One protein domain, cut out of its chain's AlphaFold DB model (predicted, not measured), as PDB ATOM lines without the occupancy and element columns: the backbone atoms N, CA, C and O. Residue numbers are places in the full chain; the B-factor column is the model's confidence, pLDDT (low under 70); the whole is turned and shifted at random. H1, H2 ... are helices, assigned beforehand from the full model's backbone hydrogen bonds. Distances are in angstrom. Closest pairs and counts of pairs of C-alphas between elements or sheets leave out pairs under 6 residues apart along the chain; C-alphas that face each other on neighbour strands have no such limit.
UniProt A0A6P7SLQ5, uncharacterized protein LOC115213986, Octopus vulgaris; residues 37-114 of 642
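What this domain is: This is residues 37 to 114 of the 642 residues of the protein "uncharacterized protein LOC115213986" of Octopus vulgaris (UniProt A0A6P7SLQ5). Picture a long, open loop of chain: the helices H2, H3 and H4 follow one another along its length, and the stretch without a named element, residues 47 to 73, makes the other long side between H1 and H2. H1 touches H3, few other contacts join the parts, and residues 55 to 63, 69 to 74 and 109 to 114 stick out free. The printed part has 78 residues with four named helices, H1, H2, H3, H4 along the chain, and no named strand; its class is all helix. It is only just loose, close to extended, with a radius of gyration of the C-alphas of 17.2 A, and its outline is a rod spanning 54 by 25 by 22 A.

How they stand to each other: Look first at H2, residues 74 to 87, the longest helix. It touches no helix, but H3, residues 90 to 99, is close but not clearly touching: the closest C-alphas, those of Tyr 85 and Ile 91, are 6.0 A apart. Their lines stand at 71 degrees, only just about perpendicular. Next find H1, residues 37 to 46, which touches H3; the closest C-alphas are those of Phe 41 and Phe 99, 5.5 A apart. H1 and H3 run the same way at a steep tilt of 41 degrees, with centres 13.5 A apart. H4, residues 104 to 110, is apart from H1, H2 and H3, and H1 is apart from H2. On the backbone, every O i to N i+4 pair is within hydrogen-bond range in H1, H2, H3 and H4.

Where its parts are: Find C-alpha 74 at (46.055, 14.916, -58.839); from there H2 runs 19.9 A to C-alpha 87 at (44.563, 34.325, -54.525). H3 runs 14.0 A from C-alpha 90 to C-alpha 99. Go back to the first printed residue, C-alpha 37 at (33.550, 27.656, -39.215), and H1 takes you 14.2 A to C-alpha 46. H4 is 9.9 A from C-alpha 104 to C-alpha 110, which stands at (25.494, 50.840, -33.922).

The domain as a whole: The two C-alphas farthest apart, those of Gly 71 and Ile 114, are 55.9 A from each other, while the first and last printed C-alphas, 37 and 114, are 28.9 A apart. Read from 37 to 114 and you meet no cut. The link from H1 to H2, 27 residues, is long; those from H2 to H3 and from H3 to H4 are tight. In the B-factor column the mean pLDDT of the printed part is 81.0, and residue 49 and residues 102 to 114 are under 70; the mean of H4 is 54.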
ATOM      1  N   TYR A  37      34.326  27.495 -37.982       85.94
ATOM      2  CA  TYR A  37      33.550  27.656 -39.215       85.94
ATOM      3  C   TYR A  37      32.122  27.137 -39.063       85.94
ATOM      4  O   TYR A  37      31.182  27.799 -39.513       85.94
ATOM      5  N   LEU A  38      31.932  26.001 -38.381       86.81
ATOM      6  CA  LEU A  38      30.587  25.489 -38.116       86.81
ATOM      7  C   LEU A  38      29.821  26.421 -37.171       86.81
ATOM      8  O   LEU A  38      28.652  26.710 -37.423       86.81
ATOM      9  N   LEU A  39      30.483  26.964 -36.144       85.81
ATOM     10  CA  LEU A  39      29.866  27.930 -35.234       85.81
ATOM     11  C   LEU A  39      29.533  29.255 -35.949       85.81
ATOM     12  O   LEU A  39      28.441  29.791 -35.760       85.81
ATOM     13  N   LYS A  40      30.402  29.744 -36.854       84.38
ATOM     14  CA  LYS A  40      30.116  30.928 -37.696       84.38
ATOM     15  C   LYS A  40      28.906  30.701 -38.602       84.38
ATOM     16  O   LYS A  40      28.101  31.615 -38.763       84.38
ATOM     17  N   PHE A  41      28.743  29.499 -39.161       85.38
ATOM     18  CA  PHE A  41      27.554  29.143 -39.942       85.38
ATOM     19  C   PHE A  41      26.295  29.060 -39.075       85.38
ATOM     20  O   PHE A  41      25.258  29.591 -39.468       85.38
ATOM     21  N   ALA A  42      26.389  28.424 -37.903       83.94
ATOM     22  CA  ALA A  42      25.267  28.235 -36.992       83.94
ATOM     23  C   ALA A  42      24.693  29.575 -36.516       83.94
ATOM     24  O   ALA A  42      23.512  29.831 -36.739       83.94
ATOM     25  N   ILE A  43      25.514  30.468 -35.951       82.06
ATOM     26  CA  ILE A  43      25.037  31.777 -35.465       82.06
ATOM     27  C   ILE A  43      24.477  32.599 -36.644       82.06
ATOM     28  O   ILE A  43      23.363  33.109 -36.562       82.06
ATOM     29  N   SER A  44      25.135  32.568 -37.813       82.12
ATOM     30  CA  SER A  44      24.666  33.229 -39.046       82.12
ATOM     31  C   SER A  44      23.338  32.688 -39.620       82.12
ATOM     32  O   SER A  44      22.874  33.208 -40.644       82.12
ATOM     33  N   ARG A  45      22.752  31.627 -39.043       80.56
ATOM     34  CA  ARG A  45      21.539  30.948 -39.539       80.56
ATOM     35  C   ARG A  45      20.475  30.621 -38.485       80.56
ATOM     36  O   ARG A  45      19.342  30.385 -38.893       80.56
ATOM     37  N   LEU A  46      20.824  30.565 -37.198       76.56
ATOM     38  CA  LEU A  46      19.945  30.177 -36.080       76.56
ATOM     39  C   LEU A  46      19.777  31.275 -35.011       76.56
ATOM     40  O   LEU A  46      18.974  31.099 -34.084       76.56
ATOM     41  N   ASP A  47      20.540  32.369 -35.094       72.94
ATOM     42  CA  ASP A  47      20.475  33.473 -34.138       72.94
ATOM     43  C   ASP A  47      19.992  34.779 -34.785       72.94
ATOM     44  O   ASP A  47      20.772  35.645 -35.177       72.94
ATOM     45  N   ASP A  48      18.669  34.917 -34.862       71.00
ATOM     46  CA  ASP A  48      17.994  36.145 -35.295       71.00
ATOM     47  C   ASP A  48      18.088  37.284 -34.254       71.00
ATOM     48  O   ASP A  48      17.802  38.435 -34.581       71.00
ATOM     49  N   ASN A  49      18.483  36.977 -33.009       67.00
ATOM     50  CA  ASN A  49      18.501  37.912 -31.875       67.00
ATOM     51  C   ASN A  49      19.914  38.380 -31.484       67.00
ATOM     52  O   ASN A  49      20.046  39.218 -30.589       67.00
ATOM     53  N   CYS A  50      20.959  37.851 -32.128       76.56
ATOM     54  CA  CYS A  50      22.364  38.189 -31.875       76.56
ATOM     55  C   CYS A  50      22.805  37.953 -30.414       76.56
ATOM     56  O   CYS A  50      23.655  38.675 -29.889       76.56
ATOM     57  N   ALA A  51      22.191  36.970 -29.748       74.31
ATOM     58  CA  ALA A  51      22.410  36.653 -28.340       74.31
ATOM     59  C   ALA A  51      23.658  35.782 -28.106       74.31
ATOM     60  O   ALA A  51      24.266  35.861 -27.038       74.31
ATOM     61  N   ILE A  52      24.057  34.966 -29.087       77.38
ATOM     62  CA  ILE A  52      25.284  34.167 -29.036       77.38
ATOM     63  C   ILE A  52      26.432  34.957 -29.674       77.38
ATOM     64  O   ILE A  52      26.334  35.450 -30.797       77.38
ATOM     65  N   SER A  53      27.564  35.042 -28.972       77.50
ATOM     66  CA  SER A  53      28.774  35.708 -29.464       77.50
ATOM     67  C   SER A  53      30.020  34.842 -29.265       77.50
ATOM     68  O   SER A  53      30.046  33.946 -28.424       77.50
ATOM     69  N   PHE A  54      31.055  35.092 -30.069       82.19
ATOM     70  CA  PHE A  54      32.351  34.425 -29.931       82.19
ATOM     71  C   PHE A  54      33.114  34.990 -28.731       82.19
ATOM     72  O   PHE A  54      33.378  36.192 -28.676       82.19
ATOM     73  N   ALA A  55      33.494  34.115 -27.801       79.06
ATOM     74  CA  ALA A  55      34.337  34.452 -26.664       79.06
ATOM     75  C   ALA A  55      35.824  34.304 -27.035       79.06
ATOM     76  O   ALA A  55      36.373  33.206 -26.988       79.06
ATOM     77  N   GLY A  56      36.467  35.424 -27.381       77.88
ATOM     78  CA  GLY A  56      37.895  35.478 -27.710       77.88
ATOM     79  C   GLY A  56      38.249  35.001 -29.124       77.88
ATOM     80  O   GLY A  56      37.381  34.839 -29.985       77.88
ATOM     81  N   ASP A  57      39.550  34.819 -29.348       77.12
ATOM     82  CA  ASP A  57      40.126  34.365 -30.616       77.12
ATOM     83  C   ASP A  57      40.101  32.831 -30.758       77.12
ATOM     84  O   ASP A  57      39.882  32.087 -29.802       77.12
ATOM     85  N   SER A  58      40.310  32.331 -31.978       78.56
ATOM     86  CA  SER A  58      40.262  30.895 -32.275       78.56
ATOM     87  C   SER A  58      41.497  30.151 -31.757       78.56
ATOM     88  O   SER A  58      42.594  30.311 -32.290       78.56
ATOM     89  N   PHE A  59      41.298  29.274 -30.771       72.81
ATOM     90  CA  PHE A  59      42.326  28.395 -30.201       72.81
ATOM     91  C   PHE A  59      42.691  27.223 -31.137       72.81
ATOM     92  O   PHE A  59      42.391  26.067 -30.846       72.81
ATOM     93  N   GLY A  60      43.324  27.535 -32.269       75.44
ATOM     94  CA  GLY A  60      43.828  26.570 -33.251       75.44
ATOM     95  C   GLY A  60      43.757  27.106 -34.684       75.44
ATOM     96  O   GLY A  60      42.725  27.629 -35.100       75.44
ATOM     97  N   GLU A  61      44.843  26.948 -35.445       76.44
ATOM     98  CA  GLU A  61      44.950  27.359 -36.860       76.44
ATOM     99  C   GLU A  61      44.725  26.187 -37.842       76.44
ATOM    100  O   GLU A  61      45.170  26.218 -38.991       76.44
ATOM    101  N   ASP A  62      44.027  25.135 -37.403       81.00
ATOM    102  CA  ASP A  62      43.769  23.936 -38.206       81.00
ATOM    103  C   ASP A  62      42.838  24.237 -39.397       81.00
ATOM    104  O   ASP A  62      41.622  24.394 -39.264       81.00
ATOM    105  N   GLY A  63      43.420  24.307 -40.596       84.81
ATOM    106  CA  GLY A  63      42.698  24.551 -41.844       84.81
ATOM    107  C   GLY A  63      42.122  23.282 -42.485       84.81
ATOM    108  O   GLY A  63      42.791  22.252 -42.583       84.81
ATOM    109  N   TYR A  64      40.897  23.367 -43.014       88.62
ATOM    110  CA  TYR A  64      40.311  22.283 -43.813       88.62
ATOM    111  C   TYR A  64      41.125  21.990 -45.085       88.62
ATOM    112  O   TYR A  64      41.470  22.897 -45.845       88.62
ATOM    113  N   ALA A  65      41.341  20.705 -45.374       90.25
ATOM    114  CA  ALA A  65      42.088  20.236 -46.540       90.25
ATOM    115  C   ALA A  65      41.390  19.063 -47.253       90.25
ATOM    116  O   ALA A  65      40.595  18.328 -46.667       90.25
ATOM    117  N   PHE A  66      41.718  18.856 -48.532       91.69
ATOM    118  CA  PHE A  66      41.197  17.740 -49.326       91.69
ATOM    119  C   PHE A  66      42.079  16.494 -49.179       91.69
ATOM    120  O   PHE A  66      43.225  16.473 -49.630       91.69
ATOM    121  N   GLY A  67      41.530  15.427 -48.594       93.44
ATOM    122  CA  GLY A  67      42.209  14.135 -48.486       93.44
ATOM    123  C   GLY A  67      42.380  13.441 -49.843       93.44
ATOM    124  O   GLY A  67      41.415  13.238 -50.577       93.44
ATOM    125  N   LEU A  68      43.609  13.027 -50.164       93.69
ATOM    126  CA  LEU A  68      43.955  12.274 -51.375       93.69
ATOM    127  C   LEU A  68      44.826  11.058 -51.029       93.69
ATOM    128  O   LEU A  68      45.610  11.083 -50.080       93.69
ATOM    129  N   LYS A  69      44.740   9.990 -51.833       94.56
ATOM    130  CA  LYS A  69      45.624   8.821 -51.686       94.56
ATOM    131  C   LYS A  69      47.089   9.232 -51.902       94.56
ATOM    132  O   LYS A  69      47.401   9.902 -52.890       94.56
ATOM    133  N   LYS A  70      47.985   8.788 -51.009       91.38
ATOM    134  CA  LYS A  70      49.441   9.011 -51.105       91.38
ATOM    135  C   LYS A  70      49.953   8.644 -52.509       91.38
ATOM    136  O   LYS A  70      49.602   7.589 -53.036       91.38
ATOM    137  N   GLY A  71      50.751   9.526 -53.114       89.12
ATOM    138  CA  GLY A  71      51.270   9.370 -54.482       89.12
ATOM    139  C   GLY A  71      50.306   9.763 -55.616       89.12
ATOM    140  O   GLY A  71      50.632   9.560 -56.785       89.12
ATOM    141  N   SER A  72      49.126  10.324 -55.321       91.88
ATOM    142  CA  SER A  72      48.191  10.773 -56.362       91.88
ATOM    143  C   SER A  72      48.726  11.971 -57.157       91.88
ATOM    144  O   SER A  72      48.876  13.071 -56.625       91.88
ATOM    145  N   LYS A  73      48.894  11.793 -58.475       89.62
ATOM    146  CA  LYS A  73      49.269  12.859 -59.430       89.62
ATOM    147  C   LYS A  73      48.253  14.012 -59.516       89.62
ATOM    148  O   LYS A  73      48.552  15.036 -60.123       89.62
ATOM    149  N   LEU A  74      47.061  13.854 -58.932       91.56
ATOM    150  CA  LEU A  74      46.055  14.916 -58.839       91.56
ATOM    151  C   LEU A  74      46.401  15.965 -57.769       91.56
ATOM    152  O   LEU A  74      45.941  17.095 -57.895       91.56
ATOM    153  N   MET A  75      47.215  15.618 -56.760       92.81
ATOM    154  CA  MET A  75      47.507  16.480 -55.607       92.81
ATOM    155  C   MET A  75      47.980  17.870 -56.034       92.81
ATOM    156  O   MET A  75      47.318  18.850 -55.715       92.81
ATOM    157  N   ASN A  76      49.051  17.945 -56.830       92.12
ATOM    158  CA  ASN A  76      49.622  19.214 -57.285       92.12
ATOM    159  C   ASN A  76      48.569  20.058 -58.022       92.12
ATOM    160  O   ASN A  76      48.302  21.178 -57.613       92.12
ATOM    161  N   ARG A  77      47.870  19.483 -59.013       93.88
ATOM    162  CA  ARG A  77      46.843  20.202 -59.795       93.88
ATOM    163  C   ARG A  77      45.652  20.678 -58.960       93.88
ATOM    164  O   ARG A  77      45.024  21.673 -59.322       93.88
ATOM    165  N   LEU A  78      45.311  19.968 -57.883       94.56
ATOM    166  CA  LEU A  78      44.270  20.394 -56.953       94.56
ATOM    167  C   LEU A  78      44.776  21.545 -56.072       94.56
ATOM    168  O   LEU A  78      44.089  22.558 -55.972       94.56
ATOM    169  N   SER A  79      45.989  21.439 -55.524       93.50
ATOM    170  CA  SER A  79      46.648  22.512 -54.766       93.50
ATOM    171  C   SER A  79      46.835  23.784 -55.599       93.50
ATOM    172  O   SER A  79      46.473  24.860 -55.132       93.50
ATOM    173  N   ASP A  80      47.285  23.670 -56.853       95.25
ATOM    174  CA  ASP A  80      47.414  24.784 -57.805       95.25
ATOM    175  C   ASP A  80      46.077  25.528 -57.971       95.25
ATOM    176  O   ASP A  80      46.023  26.762 -58.019       95.25
ATOM    177  N   LYS A  81      44.961  24.783 -58.034       95.44
ATOM    178  CA  LYS A  81      43.625  25.375 -58.145       95.44
ATOM    179  C   LYS A  81      43.081  25.931 -56.839       95.44
ATOM    180  O   LYS A  81      42.488  27.003 -56.891       95.44
ATOM    181  N   ILE A  82      43.328  25.298 -55.695       94.69
ATOM    182  CA  ILE A  82      43.004  25.874 -54.382       94.69
ATOM    183  C   ILE A  82      43.744  27.208 -54.214       94.69
ATOM    184  O   ILE A  82      43.105  28.220 -53.943       94.69
ATOM    185  N   LEU A  83      45.048  27.244 -54.505       94.69
ATOM    186  CA  LEU A  83      45.855  28.464 -54.486       94.69
ATOM    187  C   LEU A  83      45.289  29.536 -55.429       94.69
ATOM    188  O   LEU A  83      45.190  30.693 -55.032       94.69
ATOM    189  N   THR A  84      44.841  29.152 -56.632       96.94
ATOM    190  CA  THR A  84      44.156  30.060 -57.575       96.94
ATOM    191  C   THR A  84      42.848  30.622 -56.996       96.94
ATOM    192  O   THR A  84      42.554  31.801 -57.182       96.94
ATOM    193  N   TYR A  85      42.037  29.817 -56.301       95.81
ATOM    194  CA  TYR A  85      40.764  30.271 -55.718       95.81
ATOM    195  C   TYR A  85      40.960  31.138 -54.468       95.81
ATOM    196  O   TYR A  85      40.159  32.041 -54.223       95.81
ATOM    197  N   THR A  86      42.029  30.905 -53.705       93.62
ATOM    198  CA  THR A  86      42.423  31.759 -52.579       93.62
ATOM    199  C   THR A  86      42.980  33.095 -53.075       93.62
ATOM    200  O   THR A  86      42.486  34.141 -52.667       93.62
ATOM    201  N   SER A  87      43.936  33.092 -54.014       96.06
ATOM    202  CA  SER A  87      44.563  34.325 -54.525       96.06
ATOM    203  C   SER A  87      43.635  35.200 -55.372       96.06
ATOM    204  O   SER A  87      43.805  36.414 -55.405       96.06
ATOM    205  N   SER A  88      42.616  34.617 -56.012       95.75
ATOM    206  CA  SER A  88      41.559  35.373 -56.706       95.75
ATOM    207  C   SER A  88      40.441  35.881 -55.784       95.75
ATOM    208  O   SER A  88      39.442  36.405 -56.275       95.75
ATOM    209  N   GLY A  89      40.550  35.690 -54.463       94.75
ATOM    210  CA  GLY A  89      39.526  36.098 -53.494       94.75
ATOM    211  C   GLY A  89      38.200  35.332 -53.608       94.75
ATOM    212  O   GLY A  89      37.230  35.665 -52.928       94.75
ATOM    213  N   PHE A  90      38.121  34.285 -54.437       95.25
ATOM    214  CA  PHE A  90      36.888  33.526 -54.660       95.25
ATOM    215  C   PHE A  90      36.411  32.829 -53.379       95.25
ATOM    216  O   PHE A  90      35.225  32.882 -53.055       95.25
ATOM    217  N   ILE A  91      37.335  32.250 -52.600       91.94
ATOM    218  CA  ILE A  91      37.020  31.660 -51.288       91.94
ATOM    219  C   ILE A  91      36.504  32.722 -50.303       91.94
ATOM    220  O   ILE A  91      35.560  32.459 -49.558       91.94
ATOM    221  N   GLU A  92      37.043  33.944 -50.333       91.31
ATOM    222  CA  GLU A  92      36.562  35.056 -49.501       91.31
ATOM    223  C   GLU A  92      35.153  35.509 -49.926       91.31
ATOM    224  O   GLU A  92      34.284  35.729 -49.081       91.31
ATOM    225  N   GLY A  93      34.881  35.565 -51.233       92.50
ATOM    226  CA  GLY A  93      33.552  35.842 -51.784       92.50
ATOM    227  C   GLY A  93      32.510  34.786 -51.397       92.50
ATOM    228  O   GLY A  93      31.394  35.134 -51.006       92.50
ATOM    229  N   LEU A  94      32.875  33.497 -51.429       91.06
ATOM    230  CA  LEU A  94      32.037  32.415 -50.896       91.06
ATOM    231  C   LEU A  94      31.830  32.564 -49.382       91.06
ATOM    232  O   LEU A  94      30.702  32.438 -48.909       91.06
ATOM    233  N   THR A  95      32.888  32.886 -48.635       88.25
ATOM    234  CA  THR A  95      32.838  33.081 -47.179       88.25
ATOM    235  C   THR A  95      31.852  34.197 -46.823       88.25
ATOM    236  O   THR A  95      30.907  33.975 -46.067       88.25
ATOM    237  N   LYS A  96      31.970  35.366 -47.463       87.38
ATOM    238  CA  LYS A  96      31.011  36.470 -47.312       87.38
ATOM    239  C   LYS A  96      29.593  36.054 -47.721       87.38
ATOM    240  O   LYS A  96      28.643  36.384 -47.025       87.38
ATOM    241  N   LYS A  97      29.414  35.275 -48.793       87.12
ATOM    242  CA  LYS A  97      28.080  34.831 -49.243       87.12
ATOM    243  C   LYS A  97      27.388  33.844 -48.289       87.12
ATOM    244  O   LYS A  97      26.159  33.863 -48.210       87.12
ATOM    245  N   TYR A  98      28.135  32.973 -47.606       84.06
ATOM    246  CA  TYR A  98      27.566  31.894 -46.784       84.06
ATOM    247  C   TYR A  98      27.579  32.148 -45.269       84.06
ATOM    248  O   TYR A  98      26.700  31.611 -44.595       84.06
ATOM    249  N   PHE A  99      28.500  32.973 -44.751       84.88
ATOM    250  CA  PHE A  99      28.623  33.298 -43.317       84.88
ATOM    251  C   PHE A  99      28.263  34.762 -42.961       84.88
ATOM    252  O   PHE A  99      28.432  35.170 -41.809       84.88
ATOM    253  N   ALA A 100      27.792  35.581 -43.916       76.00
ATOM    254  CA  ALA A 100      27.307  36.930 -43.605       76.00
ATOM    255  C   ALA A 100      26.050  36.884 -42.725       76.00
ATOM    256  O   ALA A 100      24.984  36.428 -43.155       76.00
ATOM    257  N   HIS A 101      26.173  37.429 -41.513       70.44
ATOM    258  CA  HIS A 101      25.067  37.559 -40.575       70.44
ATOM    259  C   HIS A 101      24.007  38.518 -41.116       70.44
ATOM    260  O   HIS A 101      24.255  39.705 -41.326       70.44
ATOM    261  N   LYS A 102      22.790  38.005 -41.295       62.50
ATOM    262  CA  LYS A 102      21.638  38.783 -41.757       62.50
ATOM    263  C   LYS A 102      20.993  39.547 -40.596       62.50
ATOM    264  O   LYS A 102      19.927  39.170 -40.132       62.50
ATOM    265  N   GLY A 103      21.644  40.617 -40.143       61.22
ATOM    266  CA  GLY A 103      21.092  41.560 -39.159       61.22
ATOM    267  C   GLY A 103      22.122  42.050 -38.145       61.22
ATOM    268  O   GLY A 103      22.351  43.254 -38.032       61.22
ATOM    269  N   CYS A 104      22.806  41.122 -37.472       65.56
ATOM    270  CA  CYS A 104      23.675  41.427 -36.327       65.56
ATOM    271  C   CYS A 104      24.828  42.400 -36.614       65.56
ATOM    272  O   CYS A 104      25.271  43.108 -35.713       65.56
ATOM    273  N   ASP A 105      25.306  42.473 -37.857       58.97
ATOM    274  CA  ASP A 105      26.423  43.350 -38.227       58.97
ATOM    275  C   ASP A 105      26.045  44.845 -38.148       58.97
ATOM    276  O   ASP A 105      26.835  45.676 -37.703       58.97
ATOM    277  N   MET A 106      24.787  45.192 -38.456       50.91
ATOM    278  CA  MET A 106      24.284  46.565 -38.314       50.91
ATOM    279  C   MET A 106      24.125  46.965 -36.840       50.91
ATOM    280  O   MET A 106      24.403  48.105 -36.468       50.91
ATOM    281  N   GLN A 107      23.745  46.018 -35.978       50.78
ATOM    282  CA  GLN A 107      23.716  46.227 -34.530       50.78
ATOM    283  C   GLN A 107      25.138  46.397 -33.969       50.78
ATOM    284  O   GLN A 107      25.361  47.268 -33.131       50.78
ATOM    285  N   ARG A 108      26.120  45.659 -34.511       50.75
ATOM    286  CA  ARG A 108      27.543  45.801 -34.169       50.75
ATOM    287  C   ARG A 108      28.108  47.166 -34.583       50.75
ATOM    288  O   ARG A 108      28.815  47.790 -33.794       50.75
ATOM    289  N   ALA A 109      27.728  47.671 -35.758       49.59
ATOM    290  CA  ALA A 109      28.047  49.032 -36.195       49.59
ATOM    291  C   ALA A 109      27.408  50.102 -35.286       49.59
ATOM    292  O   ALA A 109      28.082  51.052 -34.891       49.59
ATOM    293  N   HIS A 110      26.148  49.926 -34.869       49.62
ATOM    294  CA  HIS A 110      25.494  50.840 -33.922       49.62
ATOM    295  C   HIS A 110      26.052  50.780 -32.489       49.62
ATOM    296  O   HIS A 110      25.920  51.764 -31.767       49.62
ATOM    297  N   THR A 111      26.723  49.696 -32.084       52.62
ATOM    298  CA  THR A 111      27.542  49.667 -30.854       52.62
ATOM    299  C   THR A 111      28.951  50.244 -31.028       52.62
ATOM    300  O   THR A 111      29.652  50.435 -30.037       52.62
ATOM    301  N   LEU A 112      29.378  50.534 -32.264       53.28
ATOM    302  CA  LEU A 112      30.673  51.158 -32.558       53.28
ATOM    303  C   LEU A 112      30.598  52.697 -32.509       53.28
ATOM    304  O   LEU A 112      31.612  53.353 -32.271       53.28
ATOM    305  N   GLU A 113      29.390  53.275 -32.574       52.75
ATOM    306  CA  GLU A 113      29.101  54.498 -31.815       52.75
ATOM    307  C   GLU A 113      29.192  54.177 -30.313       52.75
ATOM    308  O   GLU A 113      28.190  53.864 -29.666       52.75
ATOM    309  N   ILE A 114      30.396  54.288 -29.739       59.16
ATOM    310  CA  ILE A 114      30.592  54.241 -28.285       59.16
ATOM    311  C   ILE A 114      29.976  55.510 -27.683       59.16
ATOM    312  O   ILE A 114      30.647  56.504 -27.400       59.16
TER     313      ILE A 114